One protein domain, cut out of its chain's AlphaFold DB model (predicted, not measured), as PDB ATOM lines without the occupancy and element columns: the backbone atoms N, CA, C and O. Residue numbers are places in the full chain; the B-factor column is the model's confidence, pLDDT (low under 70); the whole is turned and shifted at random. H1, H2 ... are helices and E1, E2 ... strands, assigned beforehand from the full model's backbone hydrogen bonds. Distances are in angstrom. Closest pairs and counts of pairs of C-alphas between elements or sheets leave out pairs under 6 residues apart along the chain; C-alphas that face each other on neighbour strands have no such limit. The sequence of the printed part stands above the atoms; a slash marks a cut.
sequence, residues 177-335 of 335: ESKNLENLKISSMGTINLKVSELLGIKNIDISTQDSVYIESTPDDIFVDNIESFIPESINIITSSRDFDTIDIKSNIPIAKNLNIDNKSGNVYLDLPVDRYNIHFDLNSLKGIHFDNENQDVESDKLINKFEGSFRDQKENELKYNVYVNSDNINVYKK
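Overview. This is residues 177 to 335 of the 335 residues of the protein "DUF4097 domain-containing protein" of uncultured Clostridium sp (UniProt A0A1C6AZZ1). The chain is wound in stacked turns, a solenoid with two walls of parallel strands that come together in a V: E1, E3, E5, E7 and residues 280 to 285 of E9 make one wall, and E2, E4, E6, E8 and residues 288 to 291 of E9 make the other. E10 folds back on E9 at one end of the stack; residues 294 to 301 stick out as a loop, and residues 314 to 335 as a tail. The printed part has 159 residues, with ten named strands and three named helices in the order E1 E2 H1 E3 E4 H2 E5 E6 E7 E8 E9 E10 H3. The class is mostly strand, with 72 residues, under half, in named elements; the sheet is branched and mixed. The whole is compact, with a radius of gyration of the C-alphas of 17.1 A, and spans 53 by 41 by 26 A.

Along the chain. Find C-alpha 183 at (218.161, 505.034, 427.966); from there E1 runs 16.6 A to residue 188. Next come E2, residues 192 to 195, and H1, residues 196 to 199. E3, residues 204 to 209, is 16.9 A long, and E4, residues 213 to 216, follows. After H2, residues 227 to 230, read E5, residues 234 to 239, 16.5 A, and E6, residues 246 to 250. E7, residues 258 to 263, is 16.1 A long and E8, residues 267 to 271, 13.4 A. E9 begins at C-alpha 280, (227.769, 489.581, 434.469), and bends by 141 degrees at residue 287 before its end at 291. E10 covers residues 304 to 309; H3, residues 312 to 315, ends at C-alpha 315, (236.221, 482.399, 444.659).

Arrangement. Look first at E1 and E3, parallel at 5 degrees, with N 184 and O 204 2.9 A apart, within hydrogen-bond range. E5 and E7 are parallel at 3 degrees, with N 237 and O 260 at 2.8 A. E6 and E8 are parallel at 1 degrees, with N 269 and O 247 at 2.8 A. E7 and E8 lie on one side of E9, with N 261 and O 282 at 2.8 A and N 268 and O 288 at 2.8 A. E10 lies on the other side, an antiparallel hairpin with E9, with N 283 and O 307 at 2.8 A. H1 is on the sheet at a height of 5.2 A, over none of its strands; H2 and H3 are not on it. H1, H2 and H3 are too short for an O i to N i+4 pair; each has its one O i to N i+3 pair within range.

Size, cuts and confidence. The C-alphas of Val 224 and Asp 328, the two farthest apart, are 54.6 A from each other. The printed part has no cut, and its one long link joins E9 to E10. Confidence is under 70 at residues 220 to 225, 293 to 303 and 312 to 335.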
ATOM      1  N   GLU A 177     230.313 511.436 430.263       75.31
ATOM      2  CA  GLU A 177     229.634 511.432 431.572       75.31
ATOM      3  C   GLU A 177     228.186 511.966 431.545       75.31
ATOM      4  O   GLU A 177     227.809 512.883 432.289       75.31
ATOM      5  N   SER A 178     227.347 511.379 430.693       82.38
ATOM      6  CA  SER A 178     225.941 511.770 430.510       82.38
ATOM      7  C   SER A 178     225.019 511.228 431.616       82.38
ATOM      8  O   SER A 178     224.097 510.466 431.351       82.38
ATOM      9  N   LYS A 179     225.247 511.648 432.870       76.19
ATOM     10  CA  LYS A 179     224.632 511.099 434.107       76.19
ATOM     11  C   LYS A 179     223.095 511.133 434.172       76.19
ATOM     12  O   LYS A 179     222.515 510.412 434.976       76.19
ATOM     13  N   ASN A 180     222.440 511.979 433.378       79.06
ATOM     14  CA  ASN A 180     220.975 512.079 433.353       79.06
ATOM     15  C   ASN A 180     220.332 511.087 432.368       79.06
ATOM     16  O   ASN A 180     219.126 510.865 432.417       79.06
ATOM     17  N   LEU A 181     221.115 510.484 431.468       90.88
ATOM     18  CA  LEU A 181     220.584 509.672 430.384       90.88
ATOM     19  C   LEU A 181     220.242 508.259 430.877       90.88
ATOM     20  O   LEU A 181     221.113 507.423 431.106       90.88
ATOM     21  N   GLU A 182     218.953 507.961 431.009       95.19
ATOM     22  CA  GLU A 182     218.509 506.634 431.432       95.19
ATOM     23  C   GLU A 182     218.611 505.601 430.308       95.19
ATOM     24  O   GLU A 182     218.968 504.454 430.564       95.19
ATOM     25  N   ASN A 183     218.271 505.982 429.072       97.94
ATOM     26  CA  ASN A 183     218.161 505.034 427.966       97.94
ATOM     27  C   ASN A 183     218.794 505.577 426.681       97.94
ATOM     28  O   ASN A 183     218.341 506.581 426.122       97.94
ATOM     29  N   LEU A 184     219.789 504.859 426.168       98.38
ATOM     30  CA  LEU A 184     220.364 505.065 424.843       98.38
ATOM     31  C   LEU A 184     219.968 503.901 423.937       98.38
ATOM     32  O   LEU A 184     220.282 502.755 424.233       98.38
ATOM     33  N   LYS A 185     219.321 504.195 422.810       98.75
ATOM     34  CA  LYS A 185     219.027 503.209 421.770       98.75
ATOM     35  C   LYS A 185     219.681 503.606 420.456       98.75
ATOM     36  O   LYS A 185     219.406 504.690 419.940       98.75
ATOM     37  N   ILE A 186     220.480 502.709 419.893       98.62
ATOM     38  CA  ILE A 186     221.138 502.880 418.597       98.62
ATOM     39  C   ILE A 186     220.709 501.734 417.682       98.62
ATOM     40  O   ILE A 186     220.921 500.569 418.007       98.62
ATOM     41  N   SER A 187     220.127 502.061 416.529       98.25
ATOM     42  CA  SER A 187     219.837 501.094 415.466       98.25
ATOM     43  C   SER A 187     220.554 501.513 414.183       98.25
ATOM     44  O   SER A 187     220.302 502.605 413.677       98.25
ATOM     45  N   SER A 188     221.425 500.663 413.643       96.56
ATOM     46  CA  SER A 188     222.217 500.950 412.440       96.56
ATOM     47  C   SER A 188     222.098 499.833 411.395       96.56
ATOM     48  O   SER A 188     221.812 498.688 411.737       96.56
ATOM     49  N   MET A 189     222.328 500.124 410.113       95.44
ATOM     50  CA  MET A 189     222.645 499.077 409.122       95.44
ATOM     51  C   MET A 189     224.153 498.935 408.880       95.44
ATOM     52  O   MET A 189     224.557 498.004 408.191       95.44
ATOM     53  N   GLY A 190     224.968 499.837 409.425       93.81
ATOM     54  CA  GLY A 190     226.423 499.832 409.302       93.81
ATOM     55  C   GLY A 190     227.135 499.770 410.649       93.81
ATOM     56  O   GLY A 190     226.510 499.779 411.714       93.81
ATOM     57  N   THR A 191     228.462 499.728 410.582       95.19
ATOM     58  CA  THR A 191     229.343 499.625 411.748       95.19
ATOM     59  C   THR A 191     229.085 500.723 412.788       95.19
ATOM     60  O   THR A 191     228.998 501.909 412.450       95.19
ATOM     61  N   ILE A 192     229.026 500.327 414.060       96.81
ATOM     62  CA  ILE A 192     228.906 501.225 415.214       96.81
ATOM     63  C   ILE A 192     230.251 501.280 415.935       96.81
ATOM     64  O   ILE A 192     230.771 500.241 416.330       96.81
ATOM     65  N   ASN A 193     230.787 502.485 416.135       96.12
ATOM     66  CA  ASN A 193     231.970 502.716 416.960       96.12
ATOM     67  C   ASN A 193     231.581 503.607 418.137       96.12
ATOM     68  O   ASN A 193     230.943 504.639 417.936       96.12
ATOM     69  N   LEU A 194     231.952 503.209 419.350       95.38
ATOM     70  CA  LEU A 194     231.658 503.949 420.575       95.38
ATOM     71  C   LEU A 194     232.892 503.982 421.465       95.38
ATOM     72  O   LEU A 194     233.619 502.993 421.582       95.38
ATOM     73  N   LYS A 195     233.100 505.103 422.147       92.94
ATOM     74  CA  LYS A 195     234.110 505.194 423.201       92.94
ATOM     75  C   LYS A 195     233.470 504.877 424.535       92.94
ATOM     76  O   LYS A 195     232.364 505.327 424.820       92.94
ATOM     77  N   VAL A 196     234.174 504.174 425.414       91.88
ATOM     78  CA  VAL A 196     233.618 503.850 426.739       91.88
ATOM     79  C   VAL A 196     233.265 505.114 427.535       91.88
ATOM     80  O   VAL A 196     232.250 505.145 428.227       91.88
ATOM     81  N   SER A 197     234.027 506.198 427.371       88.31
ATOM     82  CA  SER A 197     233.717 507.490 427.996       88.31
ATOM     83  C   SER A 197     232.391 508.124 427.569       88.31
ATOM     84  O   SER A 197     231.839 508.922 428.326       88.31
ATOM     85  N   GLU A 198     231.866 507.760 426.399       91.19
ATOM     86  CA  GLU A 198     230.553 508.185 425.901       91.19
ATOM     87  C   GLU A 198     229.405 507.376 426.519       91.19
ATOM     88  O   GLU A 198     228.268 507.840 426.539       91.19
ATOM     89  N   LEU A 199     229.697 506.179 427.036       93.12
ATOM     90  CA  LEU A 199     228.713 505.259 427.614       93.12
ATOM     91  C   LEU A 199     228.559 505.437 429.126       93.12
ATOM     92  O   LEU A 199     227.499 505.160 429.686       93.12
ATOM     93  N   LEU A 200     229.604 505.914 429.801       89.12
ATOM     94  CA  LEU A 200     229.593 506.113 431.246       89.12
ATOM     95  C   LEU A 200     228.560 507.165 431.680       89.12
ATOM     96  O   LEU A 200     228.448 508.256 431.116       89.12
ATOM     97  N   GLY A 201     227.825 506.833 432.739       88.19
ATOM     98  CA  GLY A 201     226.703 507.611 433.259       88.19
ATOM     99  C   GLY A 201     225.358 507.285 432.607       88.19
ATOM    100  O   GLY A 201     224.343 507.750 433.118       88.19
ATOM    101  N   ILE A 202     225.332 506.477 431.540       94.44
ATOM    102  CA  ILE A 202     224.093 506.014 430.908       94.44
ATOM    103  C   ILE A 202     223.633 504.727 431.583       94.44
ATOM    104  O   ILE A 202     224.406 503.782 431.702       94.44
ATOM    105  N   LYS A 203     222.369 504.656 432.009       95.38
ATOM    106  CA  LYS A 203     221.881 503.490 432.761       95.38
ATOM    107  C   LYS A 203     221.710 502.245 431.884       95.38
ATOM    108  O   LYS A 203     222.273 501.202 432.209       95.38
ATOM    109  N   ASN A 204     220.947 502.350 430.796       98.31
ATOM    110  CA  ASN A 204     220.662 501.243 429.884       98.31
ATOM    111  C   ASN A 204     221.016 501.625 428.445       98.31
ATOM    112  O   ASN A 204     220.617 502.687 427.959       98.31
ATOM    113  N   ILE A 205     221.734 500.742 427.755       98.62
ATOM    114  CA  ILE A 205     222.176 500.956 426.378       98.62
ATOM    115  C   ILE A 205     221.746 499.761 425.526       98.62
ATOM    116  O   ILE A 205     222.138 498.629 425.800       98.62
ATOM    117  N   ASP A 206     220.982 500.030 424.472       98.81
ATOM    118  CA  ASP A 206     220.532 499.046 423.492       98.81
ATOM    119  C   ASP A 206     221.139 499.358 422.122       98.81
ATOM    120  O   ASP A 206     220.864 500.400 421.520       98.81
ATOM    121  N   ILE A 207     221.938 498.431 421.604       98.69
ATOM    122  CA  ILE A 207     222.609 498.534 420.312       98.69
ATOM    123  C   ILE A 207     222.084 497.429 419.401       98.69
ATOM    124  O   ILE A 207     222.141 496.247 419.736       98.69
ATOM    125  N   SER A 208     221.598 497.806 418.221       98.06
ATOM    126  CA  SER A 208     221.222 496.859 417.178       98.06
ATOM    127  C   SER A 208     221.830 497.250 415.841       98.06
ATOM    128  O   SER A 208     221.664 498.382 415.389       98.06
ATOM    129  N   THR A 209     222.527 496.322 415.188       97.00
ATOM    130  CA  THR A 209     223.103 496.589 413.866       97.00
ATOM    131  C   THR A 209     223.100 495.376 412.934       97.00
ATOM    132  O   THR A 209     222.958 494.232 413.360       97.00
ATOM    133  N   GLN A 210     223.220 495.633 411.632       95.88
ATOM    134  CA  GLN A 210     223.421 494.616 410.588       95.88
ATOM    135  C   GLN A 210     224.903 494.484 410.186       95.88
ATOM    136  O   GLN A 210     225.212 493.929 409.133       95.88
ATOM    137  N   ASP A 211     225.813 495.000 411.010       95.38
ATOM    138  CA  ASP A 211     227.259 495.027 410.788       95.38
ATOM    139  C   ASP A 211     227.991 494.920 412.147       95.38
ATOM    140  O   ASP A 211     227.423 494.454 413.132       95.38
ATOM    141  N   SER A 212     229.250 495.337 412.207       96.62
ATOM    142  CA  SER A 212     230.139 495.207 413.357       96.62
ATOM    143  C   SER A 212     229.902 496.271 414.438       96.62
ATOM    144  O   SER A 212     229.382 497.361 414.174       96.62
ATOM    145  N   VAL A 213     230.329 495.966 415.663       98.19
ATOM    146  CA  VAL A 213     230.315 496.886 416.808       98.19
ATOM    147  C   VAL A 213     231.706 496.934 417.428       98.19
ATOM    148  O   VAL A 213     232.241 495.901 417.822       98.19
ATOM    149  N   TYR A 214     232.264 498.134 417.548       97.56
ATOM    150  CA  TYR A 214     233.552 498.383 418.187       97.56
ATOM    151  C   TYR A 214     233.352 499.306 419.386       97.56
ATOM    152  O   TYR A 214     232.812 500.407 419.244       97.56
ATOM    153  N   ILE A 215     233.764 498.856 420.570       97.25
ATOM    154  CA  ILE A 215     233.713 499.658 421.796       97.25
ATOM    155  C   ILE A 215     235.108 499.683 422.406       97.25
ATOM    156  O   ILE A 215     235.625 498.641 422.800       97.25
ATOM    157  N   GLU A 216     235.707 500.866 422.511       94.31
ATOM    158  CA  GLU A 216     237.071 500.994 423.030       94.31
ATOM    159  C   GLU A 216     237.228 502.076 424.101       94.31
ATOM    160  O   GLU A 216     236.595 503.135 424.053       94.31
ATOM    161  N   SER A 217     238.082 501.817 425.094       89.12
ATOM    162  CA  SER A 217     238.606 502.866 425.977       89.12
ATOM    163  C   SER A 217     239.853 503.491 425.359       89.12
ATOM    164  O   SER A 217     240.750 502.776 424.913       89.12
ATOM    165  N   THR A 218     239.961 504.812 425.407       78.19
ATOM    166  CA  THR A 218     241.141 505.555 424.945       78.19
ATOM    167  C   THR A 218     242.046 505.954 426.121       78.19
ATOM    168  O   THR A 218     241.566 506.062 427.249       78.19
ATOM    169  N   PRO A 219     243.350 506.228 425.907       70.56
ATOM    170  CA  PRO A 219     244.239 506.714 426.972       70.56
ATOM    171  C   PRO A 219     243.763 508.008 427.654       70.56
ATOM    172  O   PRO A 219     244.111 508.254 428.806       70.56
ATOM    173  N   ASP A 220     242.953 508.809 426.955       67.00
ATOM    174  CA  ASP A 220     242.368 510.060 427.453       67.00
ATOM    175  C   ASP A 220     241.123 509.839 428.331       67.00
ATOM    176  O   ASP A 220     240.527 510.797 428.833       67.00
ATOM    177  N   ASP A 221     240.701 508.590 428.530       67.06
ATOM    178  CA  ASP A 221     239.581 508.221 429.396       67.06
ATOM    179  C   ASP A 221     240.049 508.062 430.855       67.06
ATOM    180  O   ASP A 221     239.839 507.044 431.513       67.06
ATOM    181  N   ILE A 222     240.723 509.103 431.358       57.09
ATOM    182  CA  ILE A 222     241.182 509.215 432.747       57.09
ATOM    183  C   ILE A 222     240.021 509.724 433.606       57.09
ATOM    184  O   ILE A 222     239.641 510.891 433.520       57.09
ATOM    185  N   PHE A 223     239.487 508.863 434.472       61.69
ATOM    186  CA  PHE A 223     238.444 509.229 435.432       61.69
ATOM    187  C   PHE A 223     239.051 509.552 436.800       61.69
ATOM    188  O   PHE A 223     239.828 508.771 437.345       61.69
ATOM    189  N   VAL A 224     238.692 510.715 437.348       52.78
ATOM    190  CA  VAL A 224     239.106 511.167 438.692       52.78
ATOM    191  C   VAL A 224     238.079 510.754 439.766       52.78
ATOM    192  O   VAL A 224     238.413 510.686 440.947       52.78
ATOM    193  N   ASP A 225     236.849 510.421 439.357       57.50
ATOM    194  CA  ASP A 225     235.723 510.077 440.234       57.50
ATOM    195  C   ASP A 225     235.602 508.563 440.517       57.50
ATOM    196  O   ASP A 225     236.223 507.728 439.857       57.50
ATOM    197  N   ASN A 226     234.737 508.189 441.478       70.25
ATOM    198  CA  ASN A 226     234.338 506.797 441.721       70.25
ATOM    199  C   ASN A 226     233.593 506.219 440.500       70.25
ATOM    200  O   ASN A 226     232.360 506.288 440.417       70.25
ATOM    201  N   ILE A 227     234.355 505.645 439.568       78.19
ATOM    202  CA  ILE A 227     233.868 505.084 438.304       78.19
ATOM    203  C   ILE A 227     232.730 504.077 438.496       78.19
ATOM    204  O   ILE A 227     231.849 504.011 437.647       78.19
ATOM    205  N   GLU A 228     232.674 503.372 439.634       80.81
ATOM    206  CA  GLU A 228     231.627 502.388 439.939       80.81
ATOM    207  C   GLU A 228     230.211 502.972 439.897       80.81
ATOM    208  O   GLU A 228     229.265 502.287 439.511       80.81
ATOM    209  N   SER A 229     230.068 504.250 440.258       83.31
ATOM    210  CA  SER A 229     228.781 504.960 440.232       83.31
ATOM    211  C   SER A 229     228.337 505.388 438.828       83.31
ATOM    212  O   SER A 229     227.193 505.798 438.653       83.31
ATOM    213  N   PHE A 230     229.223 505.269 437.833       86.88
ATOM    214  CA  PHE A 230     228.975 505.639 436.438       86.88
ATOM    215  C   PHE A 230     228.916 504.439 435.496       86.88
ATOM    216  O   PHE A 230     228.643 504.629 434.312       86.88
ATOM    217  N   ILE A 231     229.154 503.222 435.994       90.31
ATOM    218  CA  ILE A 231     229.063 502.007 435.181       90.31
ATOM    219  C   ILE A 231     227.602 501.810 434.756       90.31
ATOM    220  O   ILE A 231     226.737 501.745 435.637       90.31
ATOM    221  N   PRO A 232     227.319 501.659 433.449       95.06
ATOM    222  CA  PRO A 232     225.999 501.275 432.972       95.06
ATOM    223  C   PRO A 232     225.456 500.033 433.680       95.06
ATOM    224  O   PRO A 232     226.184 499.069 433.928       95.06
ATOM    225  N   GLU A 233     224.161 500.027 433.986       96.31
ATOM    226  CA  GLU A 233     223.503 498.847 434.553       96.31
ATOM    227  C   GLU A 233     223.466 497.717 433.522       96.31
ATOM    228  O   GLU A 233     223.773 496.569 433.853       96.31
ATOM    229  N   SER A 234     223.155 498.040 432.264       98.12
ATOM    230  CA  SER A 234     223.132 497.055 431.184       98.12
ATOM    231  C   SER A 234     223.545 497.628 429.833       98.12
ATOM    232  O   SER A 234     223.068 498.696 429.439       98.12
ATOM    233  N   ILE A 235     224.332 496.851 429.092       98.62
ATOM    234  CA  ILE A 235     224.536 497.014 427.652       98.62
ATOM    235  C   ILE A 235     223.993 495.766 426.956       98.62
ATOM    236  O   ILE A 235     224.440 494.657 427.242       98.62
ATOM    237  N   ASN A 236     223.060 495.961 426.027       98.81
ATOM    238  CA  ASN A 236     222.512 494.922 425.164       98.81
ATOM    239  C   ASN A 236     222.977 495.168 423.727       98.81
ATOM    240  O   ASN A 236     222.709 496.232 423.168       98.81
ATOM    241  N   ILE A 237     223.641 494.192 423.112       98.69
ATOM    242  CA  ILE A 237     224.127 494.282 421.732       98.69
ATOM    243  C   ILE A 237     223.541 493.136 420.923       98.69
ATOM    244  O   ILE A 237     223.745 491.970 421.244       98.69
ATOM    245  N   ILE A 238     222.830 493.467 419.849       98.12
ATOM    246  CA  ILE A 238     222.295 492.485 418.910       98.12
ATOM    247  C   ILE A 238     222.832 492.800 417.524       98.12
ATOM    248  O   ILE A 238     222.539 493.863 416.965       98.12
ATOM    249  N   THR A 239     223.549 491.852 416.937       96.12
ATOM    250  CA  THR A 239     223.984 491.958 415.547       96.12
ATOM    251  C   THR A 239     223.324 490.882 414.698       96.12
ATOM    252  O   THR A 239     223.111 489.742 415.117       96.12
ATOM    253  N   SER A 240     222.897 491.270 413.500       91.12
ATOM    254  CA  SER A 240     222.227 490.376 412.556       91.12
ATOM    255  C   SER A 240     222.704 490.643 411.135       91.12
ATOM    256  O   SER A 240     221.897 490.948 410.249       91.12
ATOM    257  N   SER A 241     224.022 490.606 410.935       85.81
ATOM    258  CA  SER A 241     224.595 490.778 409.608       85.81
ATOM    259  C   SER A 241     224.243 489.599 408.703       85.81
ATOM    260  O   SER A 241     224.008 488.475 409.150       85.81
ATOM    261  N   ARG A 242     224.162 489.869 407.398       81.12
ATOM    262  CA  ARG A 242     224.103 488.802 406.384       81.12
ATOM    263  C   ARG A 242     225.490 488.249 406.072       81.12
ATOM    264  O   ARG A 242     225.586 487.132 405.571       81.12
ATOM    265  N   ASP A 243     226.516 489.044 406.355       83.62
ATOM    266  CA  ASP A 243     227.920 488.725 406.157       83.62
ATOM    267  C   ASP A 243     228.589 488.460 407.514       83.62
ATOM    268  O   ASP A 243     227.933 488.428 408.553       83.62
ATOM    269  N   PHE A 244     229.897 488.220 407.510       82.44
ATOM    270  CA  PHE A 244     230.654 488.067 408.747       82.44
ATOM    271  C   PHE A 244     230.846 489.431 409.420       82.44
ATOM    272  O   PHE A 244     231.493 490.311 408.854       82.44
ATOM    273  N   ASP A 245     230.322 489.582 410.631       89.19
ATOM    274  CA  ASP A 245     230.501 490.747 411.491       89.19
ATOM    275  C   ASP A 245     231.414 490.436 412.681       89.19
ATOM    276  O   ASP A 245     231.851 489.308 412.927       89.19
ATOM    277  N   THR A 246     231.767 491.472 413.427       93.75
ATOM    278  CA  THR A 246     232.556 491.328 414.643       93.75
ATOM    279  C   THR A 246     232.041 492.278 415.704       93.75
ATOM    280  O   THR A 246     231.744 493.439 415.426       93.75
ATOM    281  N   ILE A 247     231.940 491.774 416.929       97.12
ATOM    282  CA  ILE A 247     231.808 492.611 418.116       97.12
ATOM    283  C   ILE A 247     233.159 492.573 418.818       97.12
ATOM    284  O   ILE A 247     233.594 491.505 419.237       97.12
ATOM    285  N   ASP A 248     233.834 493.712 418.902       96.31
ATOM    286  CA  ASP A 248     235.153 493.842 419.523       96.31
ATOM    287  C   ASP A 248     235.086 494.930 420.596       96.31
ATOM    288  O   ASP A 248     234.807 496.098 420.312       96.31
ATOM    289  N   ILE A 249     235.269 494.518 421.847       96.56
ATOM    290  CA  ILE A 249     235.171 495.386 423.014       96.56
ATOM    291  C   ILE A 249     236.496 495.326 423.759       96.56
ATOM    292  O   ILE A 249     236.831 494.294 424.341       96.56
ATOM    293  N   LYS A 250     237.219 496.447 423.775       93.81
ATOM    294  CA  LYS A 250     238.536 496.565 424.405       93.81
ATOM    295  C   LYS A 250     238.567 497.712 425.387       93.81
ATOM    296  O   LYS A 250     238.497 498.880 425.006       93.81
ATOM    297  N   SER A 251     238.670 497.399 426.666       90.31
ATOM    298  CA  SER A 251     238.596 498.416 427.695       90.31
ATOM    299  C   SER A 251     239.409 498.068 428.926       90.31
ATOM    300  O   SER A 251     239.300 496.982 429.482       90.31
ATOM    301  N   ASN A 252     240.157 499.044 429.434       86.12
ATOM    302  CA  ASN A 252     240.770 498.957 430.760       86.12
ATOM    303  C   ASN A 252     239.810 499.398 431.889       86.12
ATOM    304  O   ASN A 252     240.131 499.238 433.071       86.12
ATOM    305  N   ILE A 253     238.634 499.917 431.531       85.94
ATOM    306  CA  ILE A 253     237.570 500.395 432.421       85.94
ATOM    307  C   ILE A 253     236.277 499.577 432.229       85.94
ATOM    308  O   ILE A 253     236.032 499.043 431.146       85.94
ATOM    309  N   PRO A 254     235.444 499.418 433.267       85.44
ATOM    310  CA  PRO A 254     234.214 498.638 433.162       85.44
ATOM    311  C   PRO A 254     233.208 499.325 432.231       85.44
ATOM    312  O   PRO A 254     232.963 500.523 432.353       85.44
ATOM    313  N   ILE A 255     232.609 498.550 431.324       91.62
ATOM    314  CA  ILE A 255     231.643 499.068 430.342       91.62
ATOM    315  C   ILE A 255     230.185 498.883 430.769       91.62
ATOM    316  O   ILE A 255     229.326 499.629 430.322       91.62
ATOM    317  N   ALA A 256     229.898 497.894 431.618       95.50
ATOM    318  CA  ALA A 256     228.564 497.581 432.115       95.50
ATOM    319  C   ALA A 256     228.659 496.654 433.331       95.50
ATOM    320  O   ALA A 256     229.642 495.926 433.481       95.50
ATOM    321  N   LYS A 257     227.613 496.629 434.160       95.06
ATOM    322  CA  LYS A 257     227.410 495.577 435.166       95.06
ATOM    323  C   LYS A 257     226.878 494.294 434.529       95.06
ATOM    324  O   LYS A 257     227.322 493.214 434.902       95.06
ATOM    325  N   ASN A 258     225.967 494.427 433.563       97.62
ATOM    326  CA  ASN A 258     225.417 493.324 432.777       97.62
ATOM    327  C   ASN A 258     225.705 493.564 431.288       97.62
ATOM    328  O   ASN A 258     225.244 494.557 430.721       97.62
ATOM    329  N   LEU A 259     226.474 492.675 430.665       98.06
ATOM    330  CA  LEU A 259     226.790 492.712 429.243       98.06
ATOM    331  C   LEU A 259     226.080 491.558 428.535       98.06
ATOM    332  O   LEU A 259     226.469 490.398 428.683       98.06
ATOM    333  N   ASN A 260     225.072 491.900 427.739       98.62
ATOM    334  CA  ASN A 260     224.273 490.941 426.992       98.62
ATOM    335  C   ASN A 260     224.583 491.087 425.499       98.62
ATOM    336  O   ASN A 260     224.439 492.176 424.937       98.62
ATOM    337  N   ILE A 261     225.018 490.012 424.848       98.31
ATOM    338  CA  ILE A 261     225.411 490.016 423.437       98.31
ATOM    339  C   ILE A 261     224.738 488.856 422.708       98.31
ATOM    340  O   ILE A 261     224.936 487.702 423.066       98.31
ATOM    341  N   ASP A 262     224.012 489.159 421.633       97.69
ATOM    342  CA  ASP A 262     223.491 488.181 420.674       97.69
ATOM    343  C   ASP A 262     224.051 488.486 419.277       97.69
ATOM    344  O   ASP A 262     223.482 489.275 418.515       97.69
ATOM    345  N   ASN A 263     225.199 487.883 418.955       94.81
ATOM    346  CA  ASN A 263     225.835 487.983 417.644       94.81
ATOM    347  C   ASN A 263     225.418 486.813 416.744       94.81
ATOM    348  O   ASN A 263     225.888 485.679 416.888       94.81
ATOM    349  N   LYS A 264     224.563 487.094 415.760       93.00
ATOM    350  CA  LYS A 264     223.950 486.055 414.921       93.00
ATOM    351  C   LYS A 264     224.809 485.592 413.749       93.00
ATOM    352  O   LYS A 264     224.412 484.638 413.082       93.00
ATOM    353  N   SER A 265     225.945 486.232 413.475       89.44
ATOM    354  CA  SER A 265     226.692 486.027 412.224       89.44
ATOM    355  C   SER A 265     228.207 485.866 412.389       89.44
ATOM    356  O   SER A 265     228.841 485.231 411.538       89.44
ATOM    357  N   GLY A 266     228.786 486.347 413.487       89.62
ATOM    358  CA  GLY A 266     230.228 486.541 413.602       89.62
ATOM    359  C   GLY A 266     230.804 486.274 414.987       89.62
ATOM    360  O   GLY A 266     230.188 485.580 415.796       89.62
ATOM    361  N   ASN A 267     232.017 486.784 415.223       91.19
ATOM    362  CA  ASN A 267     232.784 486.588 416.461       91.19
ATOM    363  C   ASN A 267     232.541 487.707 417.483       91.19
ATOM    364  O   ASN A 267     232.213 488.843 417.127       91.19
ATOM    365  N   VAL A 268     232.768 487.384 418.754       93.81
ATOM    366  CA  VAL A 268     232.798 488.323 419.879       93.81
ATOM    367  C   VAL A 268     234.191 488.278 420.512       93.81
ATOM    368  O   VAL A 268     234.637 487.210 420.923       93.81
ATOM    369  N   TYR A 269     234.872 489.418 420.601       93.88
ATOM    370  CA  TYR A 269     236.171 489.575 421.259       93.88
ATOM    371  C   TYR A 269     236.031 490.546 422.428       93.88
ATOM    372  O   TYR A 269     235.522 491.654 422.256       93.88
ATOM    373  N   LEU A 270     236.461 490.119 423.613       93.25
ATOM    374  CA  LEU A 270     236.327 490.865 424.858       93.25
ATOM    375  C   LEU A 270     237.685 490.959 425.564       93.25
ATOM    376  O   LEU A 270     238.192 489.970 426.093       93.25
ATOM    377  N   ASP A 271     238.233 492.167 425.634       91.56
ATOM    378  CA  ASP A 271     239.323 492.543 426.533       91.56
ATOM    379  C   ASP A 271     238.751 493.517 427.569       91.56
ATOM    380  O   ASP A 271     238.501 494.688 427.282       91.56
ATOM    381  N   LEU A 272     238.416 492.996 428.750       89.94
ATOM    382  CA  LEU A 272     237.699 493.721 429.800       89.94
ATOM    383  C   LEU A 272     238.387 493.516 431.158       89.94
ATOM    384  O   LEU A 272     238.931 492.438 431.417       89.94
ATOM    385  N   PRO A 273     238.304 494.493 432.084       86.75
ATOM    386  CA  PRO A 273     239.022 494.470 433.358       86.75
ATOM    387  C   PRO A 273     238.292 493.612 434.412       86.75
ATOM    388  O   PRO A 273     237.915 494.093 435.485       86.75
ATOM    389  N   VAL A 274     238.042 492.340 434.086       84.56
ATOM    390  CA  VAL A 274     237.271 491.373 434.897       84.56
ATOM    391  C   VAL A 274     237.985 490.961 436.192       84.56
ATOM    392  O   VAL A 274     237.363 490.504 437.154       84.56
ATOM    393  N   ASP A 275     239.297 491.180 436.257       80.06
ATOM    394  CA  ASP A 275     240.113 491.049 437.461       80.06
ATOM    395  C   ASP A 275     239.751 492.119 438.507       80.06
ATOM    396  O   ASP A 275     239.709 491.843 439.712       80.06
ATOM    397  N   ARG A 276     239.411 493.333 438.053       81.50
ATOM    398  CA  ARG A 276     239.098 494.501 438.895       81.50
ATOM    399  C   ARG A 276     237.608 494.732 439.116       81.50
ATOM    400  O   ARG A 276     237.247 495.193 440.201       81.50
ATOM    401  N   TYR A 277     236.756 494.346 438.173       84.00
ATOM    402  CA  TYR A 277     235.319 494.618 438.221       84.00
ATOM    403  C   TYR A 277     234.499 493.353 437.993       84.00
ATOM    404  O   TYR A 277     234.865 492.499 437.190       84.00
ATOM    405  N   ASN A 278     233.377 493.233 438.707       85.88
ATOM    406  CA  ASN A 278     232.445 492.143 438.464       85.88
ATOM    407  C   ASN A 278     231.521 492.511 437.300       85.88
ATOM    408  O   ASN A 278     230.769 493.479 437.409       85.88
ATOM    409  N   ILE A 279     231.586 491.740 436.219       89.44
ATOM    410  CA  ILE A 279     230.723 491.887 435.048       89.44
ATOM    411  C   ILE A 279     229.955 490.580 434.899       89.44
ATOM    412  O   ILE A 279     230.557 489.503 434.862       89.44
ATOM    413  N   HIS A 280     228.633 490.682 434.847       93.81
ATOM    414  CA  HIS A 280     227.769 489.581 434.469       93.81
ATOM    415  C   HIS A 280     227.619 489.556 432.948       93.81
ATOM    416  O   HIS A 280     227.391 490.591 432.323       93.81
ATOM    417  N   PHE A 281     227.759 488.375 432.368       94.00
ATOM    418  CA  PHE A 281     227.748 488.143 430.937       94.00
ATOM    419  C   PHE A 281     226.576 487.233 430.567       94.00
ATOM    420  O   PHE A 281     226.398 486.200 431.206       94.00
ATOM    421  N   ASP A 282     225.852 487.585 429.507       96.38
ATOM    422  CA  ASP A 282     224.967 486.690 428.749       96.38
ATOM    423  C   ASP A 282     225.325 486.828 427.266       96.38
ATOM    424  O   ASP A 282     224.949 487.784 426.588       96.38
ATOM    425  N   LEU A 283     226.174 485.927 426.784       94.81
ATOM    426  CA  LEU A 283     226.823 486.020 425.485       94.81
ATOM    427  C   LEU A 283     226.403 484.854 424.608       94.81
ATOM    428  O   LEU A 283     226.516 483.690 424.996       94.81
ATOM    429  N   ASN A 284     226.022 485.177 423.383       94.25
ATOM    430  CA  ASN A 284     225.735 484.250 422.310       94.25
ATOM    431  C   ASN A 284     226.427 484.732 421.029       94.25
ATOM    432  O   ASN A 284     226.344 485.905 420.663       94.25
ATOM    433  N   SER A 285     227.121 483.829 420.346       93.19
ATOM    434  CA  SER A 285     227.827 484.099 419.096       93.19
ATOM    435  C   SER A 285     227.762 482.886 418.180       93.19
ATOM    436  O   SER A 285     227.999 481.756 418.607       93.19
ATOM    437  N   LEU A 286     227.490 483.108 416.891       89.56
ATOM    438  CA  LEU A 286     227.492 482.028 415.903       89.56
ATOM    439  C   LEU A 286     228.882 481.395 415.725       89.56
ATOM    440  O   LEU A 286     228.982 480.186 415.504       89.56
ATOM    441  N   LYS A 287     229.940 482.215 415.738       87.56
ATOM    442  CA  LYS A 287     231.286 481.793 415.332       87.56
ATOM    443  C   LYS A 287     232.235 481.578 416.505       87.56
ATOM    444  O   LYS A 287     233.035 480.652 416.415       87.56
ATOM    445  N   GLY A 288     232.139 482.363 417.574       88.00
ATOM    446  CA  GLY A 288     233.003 482.201 418.735       88.00
ATOM    447  C   GLY A 288     233.090 483.443 419.613       88.00
ATOM    448  O   GLY A 288     232.971 484.576 419.150       88.00
ATOM    449  N   ILE A 289     233.327 483.203 420.896       89.44
ATOM    450  CA  ILE A 289     233.566 484.190 421.944       89.44
ATOM    451  C   ILE A 289     235.012 484.015 422.410       89.44
ATOM    452  O   ILE A 289     235.423 482.916 422.785       89.44
ATOM    453  N   HIS A 290     235.767 485.106 422.400       88.38
ATOM    454  CA  HIS A 290     237.171 485.160 422.784       88.38
ATOM    455  C   HIS A 290     237.352 486.179 423.908       88.38
ATOM    456  O   HIS A 290     236.945 487.331 423.768       88.38
ATOM    457  N   PHE A 291     237.982 485.760 425.003       84.62
ATOM    458  CA  PHE A 291     238.400 486.644 426.088       84.62
ATOM    459  C   PHE A 291     239.919 486.824 426.016       84.62
ATOM    460  O   PHE A 291     240.629 485.828 425.907       84.62
ATOM    461  N   ASP A 292     240.419 488.060 426.073       74.38
ATOM    462  CA  ASP A 292     241.865 488.355 425.967       74.38
ATOM    463  C   ASP A 292     242.622 488.133 427.299       74.38
ATOM    464  O   ASP A 292     243.848 488.133 427.372       74.38
ATOM    465  N   ASN A 293     241.887 487.854 428.379       52.69
ATOM    466  CA  ASN A 293     242.449 487.422 429.653       52.69
ATOM    467  C   ASN A 293     242.503 485.895 429.714       52.69
ATOM    468  O   ASN A 293     241.591 485.277 430.251       52.69
ATOM    469  N   GLU A 294     243.553 485.299 429.149       44.25
ATOM    470  CA  GLU A 294     244.327 484.206 429.759       44.25
ATOM    471  C   GLU A 294     245.298 483.587 428.749       44.25
ATOM    472  O   GLU A 294     244.956 483.297 427.604       44.25
ATOM    473  N   ASN A 295     246.521 483.334 429.221       40.38
ATOM    474  CA  ASN A 295     247.490 482.449 428.587       40.38
ATOM    475  C   ASN A 295     246.808 481.132 428.183       40.38
ATOM    476  O   ASN A 295     246.611 480.258 429.025       40.38
ATOM    477  N   GLN A 296     246.476 480.968 426.907       41.62
ATOM    478  CA  GLN A 296     246.008 479.695 426.378       41.62
ATOM    479  C   GLN A 296     246.975 479.196 425.311       41.62
ATOM    480  O   GLN A 296     246.720 479.254 424.112       41.62
ATOM    481  N   ASP A 297     248.068 478.605 425.798       39.56
ATOM    482  CA  ASP A 297     248.567 477.357 425.222       39.56
ATOM    483  C   ASP A 297     247.447 476.306 425.352       39.56
ATOM    484  O   ASP A 297     247.430 475.494 426.277       39.56
ATOM    485  N   VAL A 298     246.451 476.355 424.466       43.16
ATOM    486  CA  VAL A 298     245.451 475.294 424.326       43.16
ATOM    487  C   VAL A 298     245.288 474.990 422.843       43.16
ATOM    488  O   VAL A 298     244.416 475.503 422.146       43.16
ATOM    489  N   GLU A 299     246.155 474.102 422.365       42.84
ATOM    490  CA  GLU A 299     245.852 473.230 421.235       42.84
ATOM    491  C   GLU A 299     244.549 472.455 421.538       42.84
ATOM    492  O   GLU A 299     244.603 471.441 422.225       42.84
ATOM    493  N   SER A 300     243.383 472.947 421.082       42.94
ATOM    494  CA  SER A 300     242.264 472.156 420.511       42.94
ATOM    495  C   SER A 300     240.921 472.924 420.445       42.94
ATOM    496  O   SER A 300     240.175 472.985 421.421       42.94
ATOM    497  N   ASP A 301     240.589 473.462 419.269       46.22
ATOM    498  CA  ASP A 301     239.342 473.291 418.486       46.22
ATOM    499  C   ASP A 301     237.941 473.190 419.144       46.22
ATOM    500  O   ASP A 301     237.061 472.503 418.613       46.22
ATOM    501  N   LYS A 302     237.629 473.924 420.219       56.38
ATOM    502  CA  LYS A 302     236.216 474.225 420.545       56.38
ATOM    503  C   LYS A 302     235.992 475.700 420.839       56.38
ATOM    504  O   LYS A 302     236.261 476.179 421.933       56.38
ATOM    505  N   LEU A 303     235.446 476.393 419.842       67.12
ATOM    506  CA  LEU A 303     234.985 477.772 419.960       67.12
ATOM    507  C   LEU A 303     233.801 477.824 420.939       67.12
ATOM    508  O   LEU A 303     232.833 477.070 420.805       67.12
ATOM    509  N   ILE A 304     233.912 478.676 421.959       83.44
ATOM    510  CA  ILE A 304     232.830 478.940 422.910       83.44
ATOM    511  C   ILE A 304     231.812 479.818 422.193       83.44
ATOM    512  O   ILE A 304     232.124 480.945 421.836       83.44
ATOM    513  N   ASN A 305     230.596 479.319 421.998       87.50
ATOM    514  CA  ASN A 305     229.546 480.052 421.283       87.50
ATOM    515  C   ASN A 305     228.456 480.598 422.213       87.50
ATOM    516  O   ASN A 305     227.667 481.441 421.803       87.50
ATOM    517  N   LYS A 306     228.414 480.136 423.470       91.50
ATOM    518  CA  LYS A 306     227.537 480.665 424.516       91.50
ATOM    519  C   LYS A 306     228.290 480.755 425.844       91.50
ATOM    520  O   LYS A 306     228.981 479.803 426.206       91.50
ATOM    521  N   PHE A 307     228.129 481.857 426.571       87.56
ATOM    522  CA  PHE A 307     228.675 482.045 427.917       87.56
ATOM    523  C   PHE A 307     227.700 482.851 428.779       87.56
ATOM    524  O   PHE A 307     227.279 483.926 428.374       87.56
ATOM    525  N   GLU A 308     227.359 482.340 429.960       92.69
ATOM    526  CA  GLU A 308     226.451 482.993 430.909       92.69
ATOM    527  C   GLU A 308     227.069 482.914 432.314       92.69
ATOM    528  O   GLU A 308     227.378 481.814 432.778       92.69
ATOM    529  N   GLY A 309     227.301 484.051 432.978       88.12
ATOM    530  CA  GLY A 309     227.905 484.088 434.318       88.12
ATOM    531  C   GLY A 309     228.871 485.250 434.558       88.12
ATOM    532  O   GLY A 309     228.851 486.249 433.848       88.12
ATOM    533  N   SER A 310     229.718 485.135 435.584       83.69
ATOM    534  CA  SER A 310     230.773 486.106 435.902       83.69
ATOM    535  C   SER A 310     232.093 485.398 436.236       83.69
ATOM    536  O   SER A 310     232.096 484.256 436.696       83.69
ATOM    537  N   PHE A 311     233.234 486.067 436.037       75.94
ATOM    538  CA  PHE A 311     234.546 485.497 436.390       75.94
ATOM    539  C   PHE A 311     234.828 485.511 437.904       75.94
ATOM    540  O   PHE A 311     235.675 484.755 438.381       75.94
ATOM    541  N   ARG A 312     234.129 486.344 438.692       62.38
ATOM    542  CA  ARG A 312     234.355 486.458 440.147       62.38
ATOM    543  C   ARG A 312     233.567 485.457 440.991       62.38
ATOM    544  O   ARG A 312     233.980 485.211 442.123       62.38
ATOM    545  N   ASP A 313     232.528 484.827 440.447       49.12
ATOM    546  CA  ASP A 313     231.742 483.809 441.165       49.12
ATOM    547  C   ASP A 313     232.542 482.529 441.507       49.12
ATOM    548  O   ASP A 313     232.050 481.663 442.223       49.12
ATOM    549  N   GLN A 314     233.798 482.402 441.063       46.88
ATOM    550  CA  GLN A 314     234.636 481.219 441.313       46.88
ATOM    551  C   GLN A 314     235.471 481.256 442.607       46.88
ATOM    552  O   GLN A 314     236.207 480.305 442.876       46.88
ATOM    553  N   LYS A 315     235.398 482.313 443.431       38.09
ATOM    554  CA  LYS A 315     236.221 482.399 444.659       38.09
ATOM    555  C   LYS A 315     235.647 481.720 445.905       38.09
ATOM    556  O   LYS A 315     236.362 481.654 446.902       38.09
ATOM    557  N   GLU A 316     234.450 481.137 445.858       39.97
ATOM    558  CA  GLU A 316     233.926 480.358 446.985       39.97
ATOM    559  C   GLU A 316     233.463 478.956 446.560       39.97
ATOM    560  O   GLU A 316     232.378 478.762 446.027       39.97
ATOM    561  N   ASN A 317     234.301 477.978 446.927       36.12
ATOM    562  CA  ASN A 317     234.053 476.536 447.029       36.12
ATOM    563  C   ASN A 317     234.148 475.693 445.745       36.12
ATOM    564  O   ASN A 317     233.412 475.878 444.787       36.12
ATOM    565  N   GLU A 318     235.054 474.706 445.815       37.09
ATOM    566  CA  GLU A 318     235.112 473.444 445.062       37.09
ATOM    567  C   GLU A 318     234.468 473.437 443.667       37.09
ATOM    568  O   GLU A 318     233.251 473.346 443.537       37.09
ATOM    569  N   LEU A 319     235.319 473.409 442.633       35.97
ATOM    570  CA  LEU A 319     234.993 473.175 441.220       35.97
ATOM    571  C   LEU A 319     233.872 472.134 441.031       35.97
ATOM    572  O   LEU A 319     234.118 470.934 440.891       35.97
ATOM    573  N   LYS A 320     232.624 472.605 440.986       34.91
ATOM    574  CA  LYS A 320     231.455 471.846 440.546       34.91
ATOM    575  C   LYS A 320     230.972 472.459 439.245       34.91
ATOM    576  O   LYS A 320     230.234 473.436 439.229       34.91
ATOM    577  N   TYR A 321     231.398 471.858 438.144       39.72
ATOM    578  CA  TYR A 321     230.878 472.185 436.826       39.72
ATOM    579  C   TYR A 321     229.535 471.474 436.625       39.72
ATOM    580  O   TYR A 321     229.496 470.256 436.454       39.72
ATOM    581  N   ASN A 322     228.433 472.225 436.616       37.81
ATOM    582  CA  ASN A 322     227.169 471.735 436.065       37.81
ATOM    583  C   ASN A 322     227.226 471.898 434.542       37.81
ATOM    584  O   ASN A 322     226.842 472.933 434.005       37.81
ATOM    585  N   VAL A 323     227.755 470.892 433.844       42.41
ATOM    586  CA  VAL A 323     227.803 470.897 432.377       42.41
ATOM    587  C   VAL A 323     226.553 470.210 431.833       42.41
ATOM    588  O   VAL A 323     226.397 468.998 431.967       42.41
ATOM    589  N   TYR A 324     225.674 470.971 431.182       38.12
ATOM    590  CA  TYR A 324     224.619 470.408 430.343       38.12
ATOM    591  C   TYR A 324     225.176 470.197 428.933       38.12
ATOM    592  O   TYR A 324     225.354 471.147 428.176       38.12
ATOM    593  N   VAL A 325     225.475 468.943 428.588       47.16
ATOM    594  CA  VAL A 325     225.938 468.548 427.251       47.16
ATOM    595  C   VAL A 325     224.843 467.734 426.576       47.16
ATOM    596  O   VAL A 325     224.421 466.714 427.112       47.16
ATOM    597  N   ASN A 326     224.417 468.146 425.383       44.00
ATOM    598  CA  ASN A 326     223.614 467.300 424.505       44.00
ATOM    599  C   ASN A 326     224.559 466.655 423.476       44.00
ATOM    600  O   ASN A 326     225.057 467.344 422.587       44.00
ATOM    601  N   SER A 327     224.903 465.375 423.654       47.16
ATOM    602  CA  SER A 327     225.869 464.662 422.802       47.16
ATOM    603  C   SER A 327     225.621 463.152 422.794       47.16
ATOM    604  O   SER A 327     225.247 462.585 423.818       47.16
ATOM    605  N   ASP A 328     225.900 462.504 421.658       52.69
ATOM    606  CA  ASP A 328     225.781 461.050 421.482       52.69
ATOM    607  C   ASP A 328     226.875 460.249 422.217       52.69
ATOM    608  O   ASP A 328     226.720 459.046 422.415       52.69
ATOM    609  N   ASN A 329     227.988 460.877 422.626       38.06
ATOM    610  CA  ASN A 329     229.023 460.235 423.446       38.06
ATOM    611  C   ASN A 329     229.821 461.247 424.278       38.06
ATOM    612  O   ASN A 329     230.310 462.253 423.764       38.06
ATOM    613  N   ILE A 330     230.037 460.920 425.554       50.78
ATOM    614  CA  ILE A 330     230.867 461.696 426.483       50.78
ATOM    615  C   ILE A 330     231.973 460.783 427.020       50.78
ATOM    616  O   ILE A 330     231.686 459.769 427.649       50.78
ATOM    617  N   ASN A 331     233.235 461.171 426.816       37.38
ATOM    618  CA  ASN A 331     234.391 460.556 427.473       37.38
ATOM    619  C   ASN A 331     235.099 461.598 428.340       37.38
ATOM    620  O   ASN A 331     235.529 462.636 427.838       37.38
ATOM    621  N   VAL A 332     235.226 461.305 429.635       47.41
ATOM    622  CA  VAL A 332     235.905 462.161 430.615       47.41
ATOM    623  C   VAL A 332     237.179 461.459 431.062       47.41
ATOM    624  O   VAL A 332     237.117 460.388 431.662       47.41
ATOM    625  N   TYR A 333     238.334 462.069 430.798       34.50
ATOM    626  CA  TYR A 333     239.607 461.604 431.339       34.50
ATOM    627  C   TYR A 333     240.018 462.485 432.510       34.50
ATOM    628  O   TYR A 333     240.059 463.710 432.404       34.50
ATOM    629  N   LYS A 334     240.328 461.840 433.630       33.56
ATOM    630  CA  LYS A 334     240.868 462.483 434.825       33.56
ATOM    631  C   LYS A 334     242.396 462.423 434.743       33.56
ATOM    632  O   LYS A 334     242.929 461.332 434.545       33.56
ATOM    633  N   LYS A 335     243.073 463.566 434.862       33.81
ATOM    634  CA  LYS A 335     244.512 463.607 435.160       33.81
ATOM    635  C   LYS A 335     244.718 463.606 436.666       33.81
ATOM    636  O   LYS A 335     243.931 464.294 437.355       33.81
TER     637      LYS A 335